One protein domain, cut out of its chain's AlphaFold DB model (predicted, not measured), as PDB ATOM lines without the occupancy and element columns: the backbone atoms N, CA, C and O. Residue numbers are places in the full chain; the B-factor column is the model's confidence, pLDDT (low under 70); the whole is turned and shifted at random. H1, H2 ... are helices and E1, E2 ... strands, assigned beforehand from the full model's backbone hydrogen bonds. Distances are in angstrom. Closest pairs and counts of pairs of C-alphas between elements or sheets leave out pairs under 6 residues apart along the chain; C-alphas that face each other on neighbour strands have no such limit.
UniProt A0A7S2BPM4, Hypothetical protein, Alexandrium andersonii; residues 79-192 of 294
ATOM      1  N   ALA A  79     -38.796   5.162 -29.637       87.69
ATOM      2  CA  ALA A  79     -39.629   6.280 -29.229       87.69
ATOM      3  C   ALA A  79     -38.921   7.606 -29.561       87.69
ATOM      4  O   ALA A  79     -37.702   7.714 -29.414       87.69
ATOM      5  N   LEU A  80     -39.672   8.560 -30.121       86.25
ATOM      6  CA  LEU A  80     -39.142   9.849 -30.575       86.25
ATOM      7  C   LEU A  80     -39.672  11.013 -29.737       86.25
ATOM      8  O   LEU A  80     -38.891  11.827 -29.261       86.25
ATOM      9  N   MET A  81     -40.995  11.125 -29.626       86.12
ATOM     10  CA  MET A  81     -41.665  12.227 -28.938       86.12
ATOM     11  C   MET A  81     -43.099  11.820 -28.609       86.12
ATOM     12  O   MET A  81     -43.749  11.169 -29.434       86.12
ATOM     13  N   ASP A  82     -43.616  12.244 -27.458       89.19
ATOM     14  CA  ASP A  82     -44.953  11.886 -26.986       89.19
ATOM     15  C   ASP A  82     -45.174  10.358 -27.063       89.19
ATOM     16  O   ASP A  82     -44.406   9.564 -26.530       89.19
ATOM     17  N   THR A  83     -46.202   9.907 -27.789       91.19
ATOM     18  CA  THR A  83     -46.450   8.475 -28.029       91.19
ATOM     19  C   THR A  83     -45.900   7.985 -29.372       91.19
ATOM     20  O   THR A  83     -46.106   6.822 -29.738       91.19
ATOM     21  N   VAL A  84     -45.233   8.860 -30.132       93.25
ATOM     22  CA  VAL A  84     -44.745   8.575 -31.481       93.25
ATOM     23  C   VAL A  84     -43.505   7.698 -31.420       93.25
ATOM     24  O   VAL A  84     -42.480   8.034 -30.824       93.25
ATOM     25  N   ARG A  85     -43.590   6.578 -32.126       91.94
ATOM     26  CA  ARG A  85     -42.520   5.618 -32.328       91.94
ATOM     27  C   ARG A  85     -42.166   5.498 -33.797       91.94
ATOM     28  O   ARG A  85     -43.015   5.571 -34.686       91.94
ATOM     29  N   LEU A  86     -40.884   5.286 -34.027       92.00
ATOM     30  CA  LEU A  86     -40.270   5.065 -35.314       92.00
ATOM     31  C   LEU A  86     -39.914   3.591 -35.459       92.00
ATOM     32  O   LEU A  86     -39.186   3.014 -34.650       92.00
ATOM     33  N   HIS A  87     -40.382   2.993 -36.540       92.06
ATOM     34  CA  HIS A  87     -40.011   1.650 -36.948       92.06
ATOM     35  C   HIS A  87     -39.302   1.717 -38.296       92.06
ATOM     36  O   HIS A  87     -39.565   2.607 -39.100       92.06
ATOM     37  N   SER A  88     -38.421   0.761 -38.558       89.62
ATOM     38  CA  SER A  88     -37.793   0.589 -39.864       89.62
ATOM     39  C   SER A  88     -38.057  -0.813 -40.381       89.62
ATOM     40  O   SER A  88     -37.983  -1.775 -39.614       89.62
ATOM     41  N   VAL A  89     -38.311  -0.931 -41.677       89.94
ATOM     42  CA  VAL A  89     -38.411  -2.212 -42.373       89.94
ATOM     43  C   VAL A  89     -37.692  -2.113 -43.711       89.94
ATOM     44  O   VAL A  89     -37.838  -1.123 -44.427       89.94
ATOM     45  N   ASP A  90     -36.906  -3.130 -44.048       90.06
ATOM     46  CA  ASP A  90     -36.229  -3.214 -45.338       90.06
ATOM     47  C   ASP A  90     -37.069  -4.090 -46.287       90.06
ATOM     48  O   ASP A  90     -37.317  -5.266 -46.019       90.06
ATOM     49  N   ILE A  91     -37.542  -3.512 -47.395       89.69
ATOM     50  CA  ILE A  91     -38.378  -4.177 -48.406       89.69
ATOM     51  C   ILE A  91     -37.791  -3.891 -49.786       89.69
ATOM     52  O   ILE A  91     -37.617  -2.738 -50.174       89.69
ATOM     53  N   GLY A  92     -37.476  -4.942 -50.550       88.00
ATOM     54  CA  GLY A  92     -36.990  -4.792 -51.928       88.00
ATOM     55  C   GLY A  92     -35.697  -3.973 -52.051       88.00
ATOM     56  O   GLY A  92     -35.524  -3.245 -53.023       88.00
ATOM     57  N   GLY A  93     -34.812  -4.040 -51.048       87.00
ATOM     58  CA  GLY A  93     -33.561  -3.269 -51.008       87.00
ATOM     59  C   GLY A  93     -33.726  -1.793 -50.623       87.00
ATOM     60  O   GLY A  93     -32.738  -1.062 -50.592       87.00
ATOM     61  N   LYS A  94     -34.949  -1.357 -50.311       91.69
ATOM     62  CA  LYS A  94     -35.250  -0.022 -49.795       91.69
ATOM     63  C   LYS A  94     -35.569  -0.101 -48.313       91.69
ATOM     64  O   LYS A  94     -36.267  -1.017 -47.882       91.69
ATOM     65  N   ARG A  95     -35.119   0.894 -47.551       92.31
ATOM     66  CA  ARG A  95     -35.551   1.066 -46.167       92.31
ATOM     67  C   ARG A  95     -36.766   1.973 -46.117       92.31
ATOM     68  O   ARG A  95     -36.712   3.100 -46.605       92.31
ATOM     69  N   LEU A  96     -37.827   1.491 -45.489       93.69
ATOM     70  CA  LEU A  96     -39.016   2.266 -45.180       93.69
ATOM     71  C   LEU A  96     -39.051   2.554 -43.683       93.69
ATOM     72  O   LEU A  96     -38.863   1.655 -42.862       93.69
ATOM     73  N   LEU A  97     -39.306   3.807 -43.335       93.31
ATOM     74  CA  LEU A  97     -39.665   4.209 -41.986       93.31
ATOM     75  C   LEU A  97     -41.170   4.138 -41.844       93.31
ATOM     76  O   LEU A  97     -41.886   4.554 -42.748       93.31
ATOM     77  N   VAL A  98     -41.632   3.656 -40.702       94.50
ATOM     78  CA  VAL A  98     -43.036   3.700 -40.311       94.50
ATOM     79  C   VAL A  98     -43.116   4.491 -39.018       94.50
ATOM     80  O   VAL A  98     -42.602   4.048 -37.989       94.50
ATOM     81  N   LEU A  99     -43.734   5.666 -39.079       95.00
ATOM     82  CA  LEU A  99     -44.097   6.424 -37.889       95.00
ATOM     83  C   LEU A  99     -45.443   5.926 -37.363       95.00
ATOM     84  O   LEU A  99     -46.348   5.564 -38.124       95.00
ATOM     85  N   GLN A 100     -45.545   5.850 -36.042       94.81
ATOM     86  CA  GLN A 100     -46.705   5.297 -35.364       94.81
ATOM     87  C   GLN A 100     -46.935   5.956 -34.015       94.81
ATOM     88  O   GLN A 100     -46.033   5.977 -33.194       94.81
ATOM     89  N   GLY A 101     -48.155   6.416 -33.754       94.25
ATOM     90  CA  GLY A 101     -48.520   7.064 -32.498       94.25
ATOM     91  C   GLY A 101     -49.093   8.455 -32.722       94.25
ATOM     92  O   GLY A 101     -49.491   8.808 -33.833       94.25
ATOM     93  N   THR A 102     -49.155   9.227 -31.648       93.19
ATOM     94  CA  THR A 102     -49.842  10.516 -31.594       93.19
ATOM     95  C   THR A 102     -48.948  11.560 -30.943       93.19
ATOM     96  O   THR A 102     -48.439  11.338 -29.839       93.19
ATOM     97  N   LEU A 103     -48.797  12.692 -31.630       90.44
ATOM     98  CA  LEU A 103     -48.311  13.926 -31.034       90.44
ATOM     99  C   LEU A 103     -49.442  14.530 -30.199       90.44
ATOM    100  O   LEU A 103     -50.548  14.728 -30.712       90.44
ATOM    101  N   LEU A 104     -49.178  14.785 -28.922       88.06
ATOM    102  CA  LEU A 104     -50.133  15.363 -27.984       88.06
ATOM    103  C   LEU A 104     -50.458  16.817 -28.337       88.06
ATOM    104  O   LEU A 104     -49.799  17.453 -29.163       88.06
ATOM    105  N   GLU A 105     -51.525  17.311 -27.710       82.38
ATOM    106  CA  GLU A 105     -52.105  18.619 -27.982       82.38
ATOM    107  C   GLU A 105     -51.079  19.748 -27.826       82.38
ATOM    108  O   GLU A 105     -50.519  19.955 -26.750       82.38
ATOM    109  N   ARG A 106     -50.860  20.508 -28.903       77.62
ATOM    110  CA  ARG A 106     -49.943  21.656 -28.927       77.62
ATOM    111  C   ARG A 106     -50.451  22.748 -29.862       77.62
ATOM    112  O   ARG A 106     -51.321  22.498 -30.692       77.62
ATOM    113  N   ALA A 107     -49.934  23.963 -29.696       72.56
ATOM    114  CA  ALA A 107     -50.177  25.051 -30.637       72.56
ATOM    115  C   ALA A 107     -49.276  24.858 -31.866       72.56
ATOM    116  O   ALA A 107     -48.058  24.766 -31.726       72.56
ATOM    117  N   PHE A 108     -49.866  24.751 -33.054       70.06
ATOM    118  CA  PHE A 108     -49.141  24.432 -34.284       70.06
ATOM    119  C   PHE A 108     -48.595  25.656 -35.029       70.06
ATOM    120  O   PHE A 108     -47.785  25.493 -35.939       70.06
ATOM    121  N   ASP A 109     -48.969  26.867 -34.609       65.06
ATOM    122  CA  ASP A 109     -48.485  28.125 -35.197       65.06
ATOM    123  C   ASP A 109     -46.959  28.255 -35.157       65.06
ATOM    124  O   ASP A 109     -46.354  28.750 -36.104       65.06
ATOM    125  N   ASP A 110     -46.329  27.713 -34.114       61.47
ATOM    126  CA  ASP A 110     -44.871  27.707 -33.959       61.47
ATOM    127  C   ASP A 110     -44.156  26.732 -34.923       61.47
ATOM    128  O   ASP A 110     -42.927  26.745 -35.024       61.47
ATOM    129  N   TYR A 111     -44.913  25.878 -35.626       61.34
ATOM    130  CA  TYR A 111     -44.423  24.762 -36.447       61.34
ATOM    131  C   TYR A 111     -44.908  24.813 -37.909       61.34
ATOM    132  O   TYR A 111     -44.701  23.858 -38.670       61.34
ATOM    133  N   ALA A 112     -45.590  25.893 -38.302       60.31
ATOM    134  CA  ALA A 112     -46.143  26.062 -39.640       60.31
ATOM    135  C   ALA A 112     -45.028  26.187 -40.687       60.31
ATOM    136  O   ALA A 112     -44.159  27.051 -40.589       60.31
ATOM    137  N   ALA A 113     -45.070  25.353 -41.724       55.31
ATOM    138  CA  ALA A 113     -44.159  25.448 -42.853       55.31
ATOM    139  C   ALA A 113     -44.362  26.775 -43.594       55.31
ATOM    140  O   ALA A 113     -45.232  26.885 -44.456       55.31
ATOM    141  N   CYS A 114     -43.535  27.773 -43.304       46.03
ATOM    142  CA  CYS A 114     -43.228  28.797 -44.290       46.03
ATOM    143  C   CYS A 114     -42.068  28.292 -45.161       46.03
ATOM    144  O   CYS A 114     -41.290  27.438 -44.741       46.03
ATOM    145  N   ASP A 115     -41.934  28.805 -46.382       49.78
ATOM    146  CA  ASP A 115     -40.853  28.446 -47.318       49.78
ATOM    147  C   ASP A 115     -39.429  28.762 -46.790       49.78
ATOM    148  O   ASP A 115     -38.438  28.575 -47.494       49.78
ATOM    149  N   ASN A 116     -39.311  29.226 -45.541       50.88
ATOM    150  CA  ASN A 116     -38.063  29.414 -44.823       50.88
ATOM    151  C   ASN A 116     -37.662  28.141 -44.067       50.88
ATOM    152  O   ASN A 116     -38.377  27.644 -43.201       50.88
ATOM    153  N   HIS A 117     -36.437  27.685 -44.314       51.41
ATOM    154  CA  HIS A 117     -35.781  26.554 -43.646       51.41
ATOM    155  C   HIS A 117     -35.518  26.733 -42.128       51.41
ATOM    156  O   HIS A 117     -34.846  25.887 -41.541       51.41
ATOM    157  N   ASP A 118     -36.030  27.797 -41.498       54.62
ATOM    158  CA  ASP A 118     -35.774  28.172 -40.096       54.62
ATOM    159  C   ASP A 118     -36.909  27.808 -39.120       54.62
ATOM    160  O   ASP A 118     -36.803  28.080 -37.924       54.62
ATOM    161  N   VAL A 119     -38.001  27.189 -39.583       62.75
ATOM    162  CA  VAL A 119     -39.100  26.799 -38.681       62.75
ATOM    163  C   VAL A 119     -38.754  25.526 -37.912       62.75
ATOM    164  O   VAL A 119     -38.255  24.548 -38.476       62.75
ATOM    165  N   LYS A 120     -39.057  25.523 -36.607       72.75
ATOM    166  CA  LYS A 120     -38.930  24.345 -35.747       72.75
ATOM    167  C   LYS A 120     -39.853  23.235 -36.280       72.75
ATOM    168  O   LYS A 120     -41.052  23.466 -36.415       72.75
ATOM    169  N   PRO A 121     -39.345  22.029 -36.581       81.81
ATOM    170  CA  PRO A 121     -40.198  20.943 -37.053       81.81
ATOM    171  C   PRO A 121     -41.108  20.432 -35.929       81.81
ATOM    172  O   PRO A 121     -40.717  20.434 -34.762       81.81
ATOM    173  N   LEU A 122     -42.298  19.936 -36.294       84.88
ATOM    174  CA  LEU A 122     -43.217  19.237 -35.382       84.88
ATOM    175  C   LEU A 122     -42.558  18.023 -34.732       84.88
ATOM    176  O   LEU A 122     -42.821  17.707 -33.579       84.88
ATOM    177  N   LEU A 123     -41.756  17.311 -35.520       87.31
ATOM    178  CA  LEU A 123     -41.027  16.129 -35.098       87.31
ATOM    179  C   LEU A 123     -39.710  16.067 -35.855       87.31
ATOM    180  O   LEU A 123     -39.687  16.142 -37.086       87.31
ATOM    181  N   SER A 124     -38.626  15.877 -35.120       87.31
ATOM    182  CA  SER A 124     -37.292  15.696 -35.678       87.31
ATOM    183  C   SER A 124     -37.060  14.241 -36.075       87.31
ATOM    184  O   SER A 124     -37.297  13.328 -35.283       87.31
ATOM    185  N   LEU A 125     -36.542  14.009 -37.279       88.38
ATOM    186  CA  LEU A 125     -36.093  12.691 -37.713       88.38
ATOM    187  C   LEU A 125     -34.579  12.552 -37.520       88.38
ATOM    188  O   LEU A 125     -33.812  13.446 -37.898       88.38
ATOM    189  N   PRO A 126     -34.110  11.410 -36.989       85.31
ATOM    190  CA  PRO A 126     -32.683  11.166 -36.856       85.31
ATOM    191  C   PRO A 126     -31.945  11.154 -38.204       85.31
ATOM    192  O   PRO A 126     -32.523  10.804 -39.229       85.31
ATOM    193  N   GLN A 127     -30.640  11.452 -38.219       85.75
ATOM    194  CA  GLN A 127     -29.834  11.497 -39.457       85.75
ATOM    195  C   GLN A 127     -29.888  10.207 -40.296       85.75
ATOM    196  O   GLN A 127     -29.945  10.256 -41.524       85.75
ATOM    197  N   THR A 128     -29.908   9.045 -39.641       86.00
ATOM    198  CA  THR A 128     -30.040   7.721 -40.285       86.00
ATOM    199  C   THR A 128     -31.397   7.494 -40.949       86.00
ATOM    200  O   THR A 128     -31.564   6.552 -41.719       86.00
ATOM    201  N   CYS A 129     -32.360   8.357 -40.639       89.75
ATOM    202  CA  CYS A 129     -33.766   8.268 -40.993       89.75
ATOM    203  C   CYS A 129     -34.162   9.366 -41.991       89.75
ATOM    204  O   CYS A 129     -35.334   9.714 -42.097       89.75
ATOM    205  N   ARG A 130     -33.187   9.945 -42.709       92.94
ATOM    206  CA  ARG A 130     -33.440  11.008 -43.687       92.94
ATOM    207  C   ARG A 130     -34.410  10.535 -44.782       92.94
ATOM    208  O   ARG A 130     -34.062   9.586 -45.496       92.94
ATOM    209  N   PRO A 131     -35.558  11.216 -44.972       94.44
ATOM    210  CA  PRO A 131     -36.454  10.967 -46.097       94.44
ATOM    211  C   PRO A 131     -35.728  11.062 -47.446       94.44
ATOM    212  O   PRO A 131     -34.782  11.833 -47.609       94.44
ATOM    213  N   ALA A 132     -36.151  10.276 -48.432       94.25
ATOM    214  CA  ALA A 132     -35.594  10.334 -49.780       94.25
ATOM    215  C   ALA A 132     -36.025  11.599 -50.545       94.25
ATOM    216  O   ALA A 132     -35.283  12.071 -51.403       94.25
ATOM    217  N   HIS A 133     -37.215  12.120 -50.250       92.25
ATOM    218  CA  HIS A 133     -37.820  13.293 -50.877       92.25
ATOM    219  C   HIS A 133     -38.892  13.884 -49.955       92.25
ATOM    220  O   HIS A 133     -39.308  13.237 -48.991       92.25
ATOM    221  N   ASP A 134     -39.347  15.092 -50.276       91.81
ATOM    222  CA  ASP A 134     -40.507  15.706 -49.640       91.81
ATOM    223  C   ASP A 134     -41.766  14.902 -49.964       91.81
ATOM    224  O   ASP A 134     -42.125  14.719 -51.129       91.81
ATOM    225  N   GLN A 135     -42.463  14.444 -48.931       92.81
ATOM    226  CA  GLN A 135     -43.701  13.685 -49.069       92.81
ATOM    227  C   GLN A 135     -44.760  14.237 -48.119       92.81
ATOM    228  O   GLN A 135     -44.495  14.417 -46.927       92.81
ATOM    229  N   ALA A 136     -45.951  14.501 -48.656       93.19
ATOM    230  CA  ALA A 136     -47.091  15.008 -47.908       93.19
ATOM    231  C   ALA A 136     -48.047  13.881 -47.497       93.19
ATOM    232  O   ALA A 136     -48.238  12.907 -48.229       93.19
ATOM    233  N   PHE A 137     -48.665  14.042 -46.332       93.50
ATOM    234  CA  PHE A 137     -49.584  13.093 -45.725       93.50
ATOM    235  C   PHE A 137     -50.786  13.829 -45.148       93.50
ATOM    236  O   PHE A 137     -50.638  14.868 -44.506       93.50
ATOM    237  N   VAL A 138     -51.966  13.246 -45.337       93.00
ATOM    238  CA  VAL A 138     -53.165  13.626 -44.591       93.00
ATOM    239  C   VAL A 138     -53.244  12.730 -43.365       93.00
ATOM    240  O   VAL A 138     -53.158  11.508 -43.484       93.00
ATOM    241  N   VAL A 139     -53.400  13.334 -42.194       93.12
ATOM    242  CA  VAL A 139     -53.428  12.627 -40.911       93.12
ATOM    243  C   VAL A 139     -54.635  13.039 -40.077       93.12
ATOM    244  O   VAL A 139     -55.065  14.188 -40.172       93.12
ATOM    245  N   PRO A 140     -55.202  12.133 -39.263       92.56
ATOM    246  CA  PRO A 140     -56.336  12.468 -38.420       92.56
ATOM    247  C   PRO A 140     -55.886  13.197 -37.145       92.56
ATOM    248  O   PRO A 140     -54.861  12.854 -36.541       92.56
ATOM    249  N   GLY A 141     -56.691  14.171 -36.729       89.25
ATOM    250  CA  GLY A 141     -56.627  14.810 -35.416       89.25
ATOM    251  C   GLY A 141     -57.502  14.102 -34.369       89.25
ATOM    252  O   GLY A 141     -58.075  13.039 -34.636       89.25
ATOM    253  N   MET A 142     -57.646  14.687 -33.171       79.06
ATOM    254  CA  MET A 142     -58.519  14.130 -32.119       79.06
ATOM    255  C   MET A 142     -60.003  14.311 -32.450       79.06
ATOM    256  O   MET A 142     -60.859  13.516 -32.045       79.06
ATOM    257  N   ARG A 143     -60.329  15.405 -33.142       75.69
ATOM    258  CA  ARG A 143     -61.709  15.807 -33.416       75.69
ATOM    259  C   ARG A 143     -62.268  15.006 -34.585       75.69
ATOM    260  O   ARG A 143     -61.592  14.762 -35.578       75.69
ATOM    261  N   ALA A 144     -63.541  14.626 -34.497       70.06
ATOM    262  CA  ALA A 144     -64.224  14.010 -35.629       70.06
ATOM    263  C   ALA A 144     -64.231  14.983 -36.820       70.06
ATOM    264  O   ALA A 144     -64.718  16.104 -36.690       70.06
ATOM    265  N   GLY A 145     -63.678  14.560 -37.960       74.06
ATOM    266  CA  GLY A 145     -63.507  15.423 -39.135       74.06
ATOM    267  C   GLY A 145     -62.297  16.365 -39.072       74.06
ATOM    268  O   GLY A 145     -62.084  17.124 -40.013       74.06
ATOM    269  N   GLY A 146     -61.507  16.325 -37.993       85.44
ATOM    270  CA  GLY A 146     -60.228  17.022 -37.895       85.44
ATOM    271  C   GLY A 146     -59.162  16.243 -38.656       85.44
ATOM    272  O   GLY A 146     -58.832  15.117 -38.284       85.44
ATOM    273  N   PHE A 147     -58.645  16.829 -39.728       90.00
ATOM    274  CA  PHE A 147     -57.533  16.286 -40.499       90.00
ATOM    275  C   PHE A 147     -56.500  17.379 -40.706       90.00
ATOM    276  O   PHE A 147     -56.860  18.543 -40.864       90.00
ATOM    277  N   HIS A 148     -55.234  16.983 -40.749       90.44
ATOM    278  CA  HIS A 148     -54.118  17.891 -40.953       90.44
ATOM    279  C   HIS A 148     -53.261  17.432 -42.122       90.44
ATOM    280  O   HIS A 148     -53.155  16.236 -42.409       90.44
ATOM    281  N   LEU A 149     -52.617  18.397 -42.769       91.31
ATOM    282  CA  LEU A 149     -51.597  18.168 -43.775       91.31
ATOM    283  C   LEU A 149     -50.223  18.255 -43.115       91.31
ATOM    284  O   LEU A 149     -49.874  19.271 -42.512       91.31
ATOM    285  N   ILE A 150     -49.439  17.193 -43.254       91.19
ATOM    286  CA  ILE A 150     -48.062  17.128 -42.763       91.19
ATOM    287  C   ILE A 150     -47.139  16.809 -43.918       91.19
ATOM    288  O   ILE A 150     -47.452  15.970 -44.759       91.19
ATOM    289  N   ARG A 151     -45.975  17.449 -43.938       91.88
ATOM    290  CA  ARG A 151     -44.949  17.208 -44.945       91.88
ATOM    291  C   ARG A 151     -43.660  16.751 -44.288       91.88
ATOM    292  O   ARG A 151     -43.192  17.352 -43.329       91.88
ATOM    293  N   THR A 152     -43.073  15.690 -44.819       92.50
ATOM    294  CA  THR A 152     -41.686  15.330 -44.511       92.50
ATOM    295  C   THR A 152     -40.749  16.270 -45.256       92.50
ATOM    296  O   THR A 152     -40.967  16.556 -46.431       92.50
ATOM    297  N   GLN A 153     -39.713  16.747 -44.577       89.44
ATOM    298  CA  GLN A 153     -38.690  17.610 -45.157       89.44
ATOM    299  C   GLN A 153     -37.315  17.013 -44.850       89.44
ATOM    300  O   GLN A 153     -36.897  17.041 -43.690       89.44
ATOM    301  N   PRO A 154     -36.616  16.425 -45.835       90.88
ATOM    302  CA  PRO A 154     -35.276  15.904 -45.639       90.88
ATOM    303  C   PRO A 154     -34.289  17.035 -45.348       90.88
ATOM    304  O   PRO A 154     -34.401  18.143 -45.866       90.88
ATOM    305  N   SER A 155     -33.280  16.739 -44.531       86.81
ATOM    306  CA  SER A 155     -32.218  17.685 -44.193       86.81
ATOM    307  C   SER A 155     -30.842  17.064 -44.401       86.81
ATOM    308  O   SER A 155     -30.632  15.868 -44.193       86.81
ATOM    309  N   LEU A 156     -29.892  17.893 -44.835       83.88
ATOM    310  CA  LEU A 156     -28.468  17.549 -44.912       83.88
ATOM    311  C   LEU A 156     -27.690  18.032 -43.682       83.88
ATOM    312  O   LEU A 156     -26.477  17.841 -43.606       83.88
ATOM    313  N   GLN A 157     -28.366  18.684 -42.733       78.62
ATOM    314  CA  GLN A 157     -27.719  19.188 -41.533       78.62
ATOM    315  C   GLN A 157     -27.162  18.034 -40.691       78.62
ATOM    316  O   GLN A 157     -27.795  16.998 -40.502       78.62
ATOM    317  N   PHE A 158     -25.960  18.224 -40.148       74.25
ATOM    318  CA  PHE A 158     -25.321  17.219 -39.305       74.25
ATOM    319  C   PHE A 158     -26.190  16.871 -38.084       74.25
ATOM    320  O   PHE A 158     -26.696  17.769 -37.406       74.25
ATOM    321  N   GLY A 159     -26.348  15.571 -37.807       73.00
ATOM    322  CA  GLY A 159     -27.172  15.055 -36.712       73.00
ATOM    323  C   GLY A 159     -28.679  15.031 -36.992       73.00
ATOM    324  O   GLY A 159     -29.419  14.464 -36.192       73.00
ATOM    325  N   PHE A 160     -29.137  15.573 -38.128       80.12
ATOM    326  CA  PHE A 160     -30.555  15.757 -38.430       80.12
ATOM    327  C   PHE A 160     -30.915  15.158 -39.792       80.12
ATOM    328  O   PHE A 160     -30.362  15.539 -40.819       80.12
ATOM    329  N   GLY A 161     -31.844  14.202 -39.818       83.69
ATOM    330  CA  GLY A 161     -32.288  13.576 -41.068       83.69
ATOM    331  C   GLY A 161     -33.346  14.399 -41.785       83.69
ATOM    332  O   GLY A 161     -33.572  14.221 -42.975       83.69
ATOM    333  N   GLY A 162     -33.997  15.313 -41.082       88.25
ATOM    334  CA  GLY A 162     -35.162  16.021 -41.577       88.25
ATOM    335  C   GLY A 162     -36.204  16.141 -40.486       88.25
ATOM    336  O   GLY A 162     -35.951  15.763 -39.345       88.25
ATOM    337  N   GLY A 163     -37.375  16.642 -40.830       89.56
ATOM    338  CA  GLY A 163     -38.462  16.764 -39.874       89.56
ATOM    339  C   GLY A 163     -39.825  16.623 -40.516       89.56
ATOM    340  O   GLY A 163     -39.960  16.550 -41.739       89.56
ATOM    341  N   LEU A 164     -40.833  16.566 -39.658       90.06
ATOM    342  CA  LEU A 164     -42.217  16.757 -40.044       90.06
ATOM    343  C   LEU A 164     -42.583  18.223 -39.873       90.06
ATOM    344  O   LEU A 164     -42.382  18.801 -38.809       90.06
ATOM    345  N   ALA A 165     -43.133  18.800 -40.924       87.06
ATOM    346  CA  ALA A 165     -43.649  20.152 -40.963       87.06
ATOM    347  C   ALA A 165     -45.176  20.111 -40.959       87.06
ATOM    348  O   ALA A 165     -45.782  19.305 -41.674       87.06
ATOM    349  N   TRP A 166     -45.792  21.000 -40.185       86.44
ATOM    350  CA  TRP A 166     -47.226  21.235 -40.270       86.44
ATOM    351  C   TRP A 166     -47.512  22.141 -41.468       86.44
ATOM    352  O   TRP A 166     -46.855  23.165 -41.638       86.44
ATOM    353  N   CYS A 167     -48.451  21.763 -42.331       84.56
ATOM    354  CA  CYS A 167     -48.787  22.519 -43.544       84.56
ATOM    355  C   CYS A 167     -50.283  22.844 -43.647       84.56
ATOM    356  O   CYS A 167     -50.755  23.242 -44.709       84.56
ATOM    357  N   ASP A 168     -51.031  22.621 -42.573       74.12
ATOM    358  CA  ASP A 168     -52.440  22.984 -42.470       74.12
ATOM    359  C   ASP A 168     -52.575  24.368 -41.810       74.12
ATOM    360  O   ASP A 168     -51.624  24.887 -41.234       74.12
ATOM    361  N   SER A 169     -53.739  24.996 -41.948       61.97
ATOM    362  CA  SER A 169     -54.033  26.333 -41.426       61.97
ATOM    363  C   SER A 169     -55.388  26.423 -40.723       61.97
ATOM    364  O   SER A 169     -55.792  27.516 -40.338       61.97
ATOM    365  N   VAL A 170     -56.143  25.321 -40.617       66.31
ATOM    366  CA  VAL A 170     -57.525  25.366 -40.104       66.31
ATOM    367  C   VAL A 170     -57.582  25.153 -38.591       66.31
ATOM    368  O   VAL A 170     -58.379  25.787 -37.899       66.31
ATOM    369  N   TRP A 171     -56.733  24.275 -38.057       66.56
ATOM    370  CA  TRP A 171     -56.784  23.861 -36.656       66.56
ATOM    371  C   TRP A 171     -55.444  24.100 -35.967       66.56
ATOM    372  O   TRP A 171     -54.563  23.248 -35.975       66.56
ATOM    373  N   HIS A 172     -55.317  25.253 -35.316       71.00
ATOM    374  CA  HIS A 172     -54.079  25.671 -34.649       71.00
ATOM    375  C   HIS A 172     -53.764  24.895 -33.363       71.00
ATOM    376  O   HIS A 172     -52.664  25.011 -32.837       71.00
ATOM    377  N   ARG A 173     -54.715  24.114 -32.832       82.44
ATOM    378  CA  ARG A 173     -54.544  23.329 -31.606       82.44
ATOM    379  C   ARG A 173     -55.331  22.025 -31.681       82.44
ATOM    380  O   ARG A 173     -56.562  22.038 -31.645       82.44
ATOM    381  N   ASP A 174     -54.606  20.922 -31.788       85.38
ATOM    382  CA  ASP A 174     -55.132  19.553 -31.805       85.38
ATOM    383  C   ASP A 174     -54.007  18.578 -31.402       85.38
ATOM    384  O   ASP A 174     -52.849  18.975 -31.270       85.38
ATOM    385  N   SER A 175     -54.339  17.306 -31.204       88.44
ATOM    386  CA  SER A 175     -53.378  16.201 -31.246       88.44
ATOM    387  C   SER A 175     -53.355  15.612 -32.653       88.44
ATOM    388  O   SER A 175     -54.394  15.569 -33.304       88.44
ATOM    389  N   VAL A 176     -52.219  15.093 -33.100       91.38
ATOM    390  CA  VAL A 176     -52.044  14.603 -34.473       91.38
ATOM    391  C   VAL A 176     -51.584  13.154 -34.437       91.38
ATOM    392  O   VAL A 176     -50.530  12.860 -33.872       91.38
ATOM    393  N   SER A 177     -52.315  12.240 -35.084       94.19
ATOM    394  CA  SER A 177     -51.831  10.865 -35.232       94.19
ATOM    395  C   SER A 177     -50.921  10.719 -36.442       94.19
ATOM    396  O   SER A 177     -51.332  10.923 -37.576       94.19
ATOM    397  N   LEU A 178     -49.687  10.285 -36.213       95.00
ATOM    398  CA  LEU A 178     -48.720   9.985 -37.267       95.00
ATOM    399  C   LEU A 178     -48.763   8.511 -37.689       95.00
ATOM    400  O   LEU A 178     -47.859   8.038 -38.372       95.00
ATOM    401  N   SER A 179     -49.784   7.764 -37.262       95.31
ATOM    402  CA  SER A 179     -49.861   6.327 -37.509       95.31
ATOM    403  C   SER A 179     -50.031   6.005 -38.986       95.31
ATOM    404  O   SER A 179     -50.959   6.470 -39.639       95.31
ATOM    405  N   GLY A 180     -49.127   5.173 -39.503       90.88
ATOM    406  CA  GLY A 180     -49.147   4.745 -40.901       90.88
ATOM    407  C   GLY A 180     -48.443   5.691 -41.864       90.88
ATOM    408  O   GLY A 180     -48.483   5.450 -43.071       90.88
ATOM    409  N   LEU A 181     -47.738   6.709 -41.362       94.62
ATOM    410  CA  LEU A 181     -46.796   7.471 -42.177       94.62
ATOM    411  C   LEU A 181     -45.632   6.568 -42.572       94.62
ATOM    412  O   LEU A 181     -44.800   6.207 -41.739       94.62
ATOM    413  N   VAL A 182     -45.588   6.206 -43.854       94.50
ATOM    414  CA  VAL A 182     -44.518   5.396 -44.434       94.50
ATOM    415  C   VAL A 182     -43.657   6.263 -45.336       94.50
ATOM    416  O   VAL A 182     -44.161   6.831 -46.304       94.50
ATOM    417  N   VAL A 183     -42.366   6.335 -45.028       94.62
ATOM    418  CA  VAL A 183     -41.404   7.206 -45.714       94.62
ATOM    419  C   VAL A 183     -40.229   6.375 -46.211       94.62
ATOM    420  O   VAL A 183     -39.634   5.615 -45.447       94.62
ATOM    421  N   GLU A 184     -39.864   6.518 -47.483       95.25
ATOM    422  CA  GLU A 184     -38.641   5.911 -48.012       95.25
ATOM    423  C   GLU A 184     -37.409   6.665 -47.495       95.25
ATOM    424  O   GLU A 184     -37.336   7.892 -47.577       95.25
ATOM    425  N   VAL A 185     -36.423   5.933 -46.979       94.56
ATOM    426  CA  VAL A 185     -35.147   6.500 -46.534       94.56
ATOM    427  C   VAL A 185     -34.218   6.682 -47.724       94.56
ATOM    428  O   VAL A 185     -34.086   5.799 -48.573       94.56
ATOM    429  N   CYS A 186     -33.496   7.801 -47.753       93.69
ATOM    430  CA  CYS A 186     -32.474   8.040 -48.761       93.69
ATOM    431  C   CYS A 186     -31.413   6.919 -48.775       93.69
ATOM    432  O   CYS A 186     -30.823   6.588 -47.742       93.69
ATOM    433  N   ALA A 187     -31.109   6.382 -49.962       90.06
ATOM    434  CA  ALA A 187     -30.191   5.254 -50.147       90.06
ATOM    435  C   ALA A 187     -28.798   5.474 -49.525       90.06
ATOM    436  O   ALA A 187     -28.161   4.530 -49.052       90.06
ATOM    437  N   GLU A 188     -28.318   6.721 -49.486       86.44
ATOM    438  CA  GLU A 188     -27.024   7.065 -48.895       86.44
ATOM    439  C   GLU A 188     -26.940   6.696 -47.413       86.44
ATOM    440  O   GLU A 188     -25.955   6.075 -47.005       86.44
ATOM    441  N   VAL A 189     -27.974   7.054 -46.641       85.19
ATOM    442  CA  VAL A 189     -28.040   6.813 -45.193       85.19
ATOM    443  C   VAL A 189     -28.649   5.451 -44.865       85.19
ATOM    444  O   VAL A 189     -28.298   4.875 -43.840       85.19
ATOM    445  N   ALA A 190     -29.467   4.875 -45.755       84.19
ATOM    446  CA  ALA A 190     -30.044   3.539 -45.584       84.19
ATOM    447  C   ALA A 190     -28.975   2.434 -45.456       84.19
ATOM    448  O   ALA A 190     -29.201   1.413 -44.806       84.19
ATOM    449  N   ARG A 191     -27.771   2.662 -46.004       79.56
ATOM    450  CA  ARG A 191     -26.599   1.785 -45.820       79.56
ATOM    451  C   ARG A 191     -26.139   1.683 -44.364       79.56
ATOM    452  O   ARG A 191     -25.469   0.716 -44.007       79.56
ATOM    453  N   GLN A 192     -26.458   2.668 -43.528       75.00
ATOM    454  CA  GLN A 192     -26.119   2.636 -42.112       75.00
ATOM    455  C   GLN A 192     -27.133   1.752 -41.376       75.00
ATOM    456  O   GLN A 192     -28.335   1.939 -41.557       75.00
TER     457      GLN A 192
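What this domain is: This is residues 79 to 192 of the 294 residues of the protein "Hypothetical protein" of Alexandrium andersonii (UniProt A0A7S2BPM4). Two curled, antiparallel four-stranded sheets are stacked partly face to face as a sandwich, E5 E8 E7 E6 against E1 E2 E3 E10. The short two-stranded ribbon E4 E9 lies at one end of the sandwich, near strands of both sheets, and the small helix H1 lies toward the other end, by E3. The printed part has 114 residues, with ten named strands, E1 to E10 in turn, and then one named helix, H1; the class is mostly strand. It is compact, with a radius of gyration of the C-alphas of 13.6 A, and spans 39 by 28 by 21 A.

How they stand to each other: The sheet E5, residues 123 to 126, E8, residues 160 to 166, E7, residues 147 to 154, and E6, residues 135 to 140, runs in that order and is strongly twisted. N 125 and O 162 are 2.8 A apart, N 151 and O 165 2.9 A, and N 137 and O 150 2.8 A, each within hydrogen-bond range. E6 E7 E8 form a meander, each strand the antiparallel neighbour of the one before; E5 E6 E7 E8 form a Greek key, with E5 the antiparallel neighbour of E8. The other sheet runs E1, residues 79 to 81, E2, residues 84 to 91, E3, residues 94 to 100, and E10, residues 181 to 184; E1 E2 E3 are a second meander. Here N 84 and O 81 are 2.8 A apart, N 87 and O 98 2.9 A, and N 97 and O 183 2.8 A, within hydrogen-bond range. The sheets form a sandwich, two sheets face to face, with the strands of one at 38 degrees to those of the other. E3 runs on into E4, residues 102 to 107, at 64 degrees. E4 is antiparallel to E9, residues 173 to 177, with N 103 and O 176 2.8 A apart. The closest C-alphas of E6 and E9 are those of Pro 140 and Ser 177, 5.7 A apart. E3 with E10, E4 with E9, E5 with E8 and E6 with E7 form a jelly roll, four nested antiparallel pairs. H1, residues 187 to 190, only grazes the sheet E1 E2 E3 E10; it is too short for an O i to N i+4 pair, and its one O i to N i+3 pair is not within range.

Where its parts are: E1 begins at C-alpha 79, (-39.629, 6.280, -29.229). E7 is 22.8 A long, E2 22.1 A, E3 19.2 A and E8 17.6 A. H1 ends at C-alpha 190, (-30.044, 3.539, -45.584).

The domain as a whole: The C-alphas of Ala 144 and Arg 191, the two farthest apart, are 40.9 A apart. The printed part has no cut. The link from E4 to E5, 15 residues, is long. Residues 109 to 119 and 169 to 171 have pLDDT under 70; the mean of the printed part is 84.0.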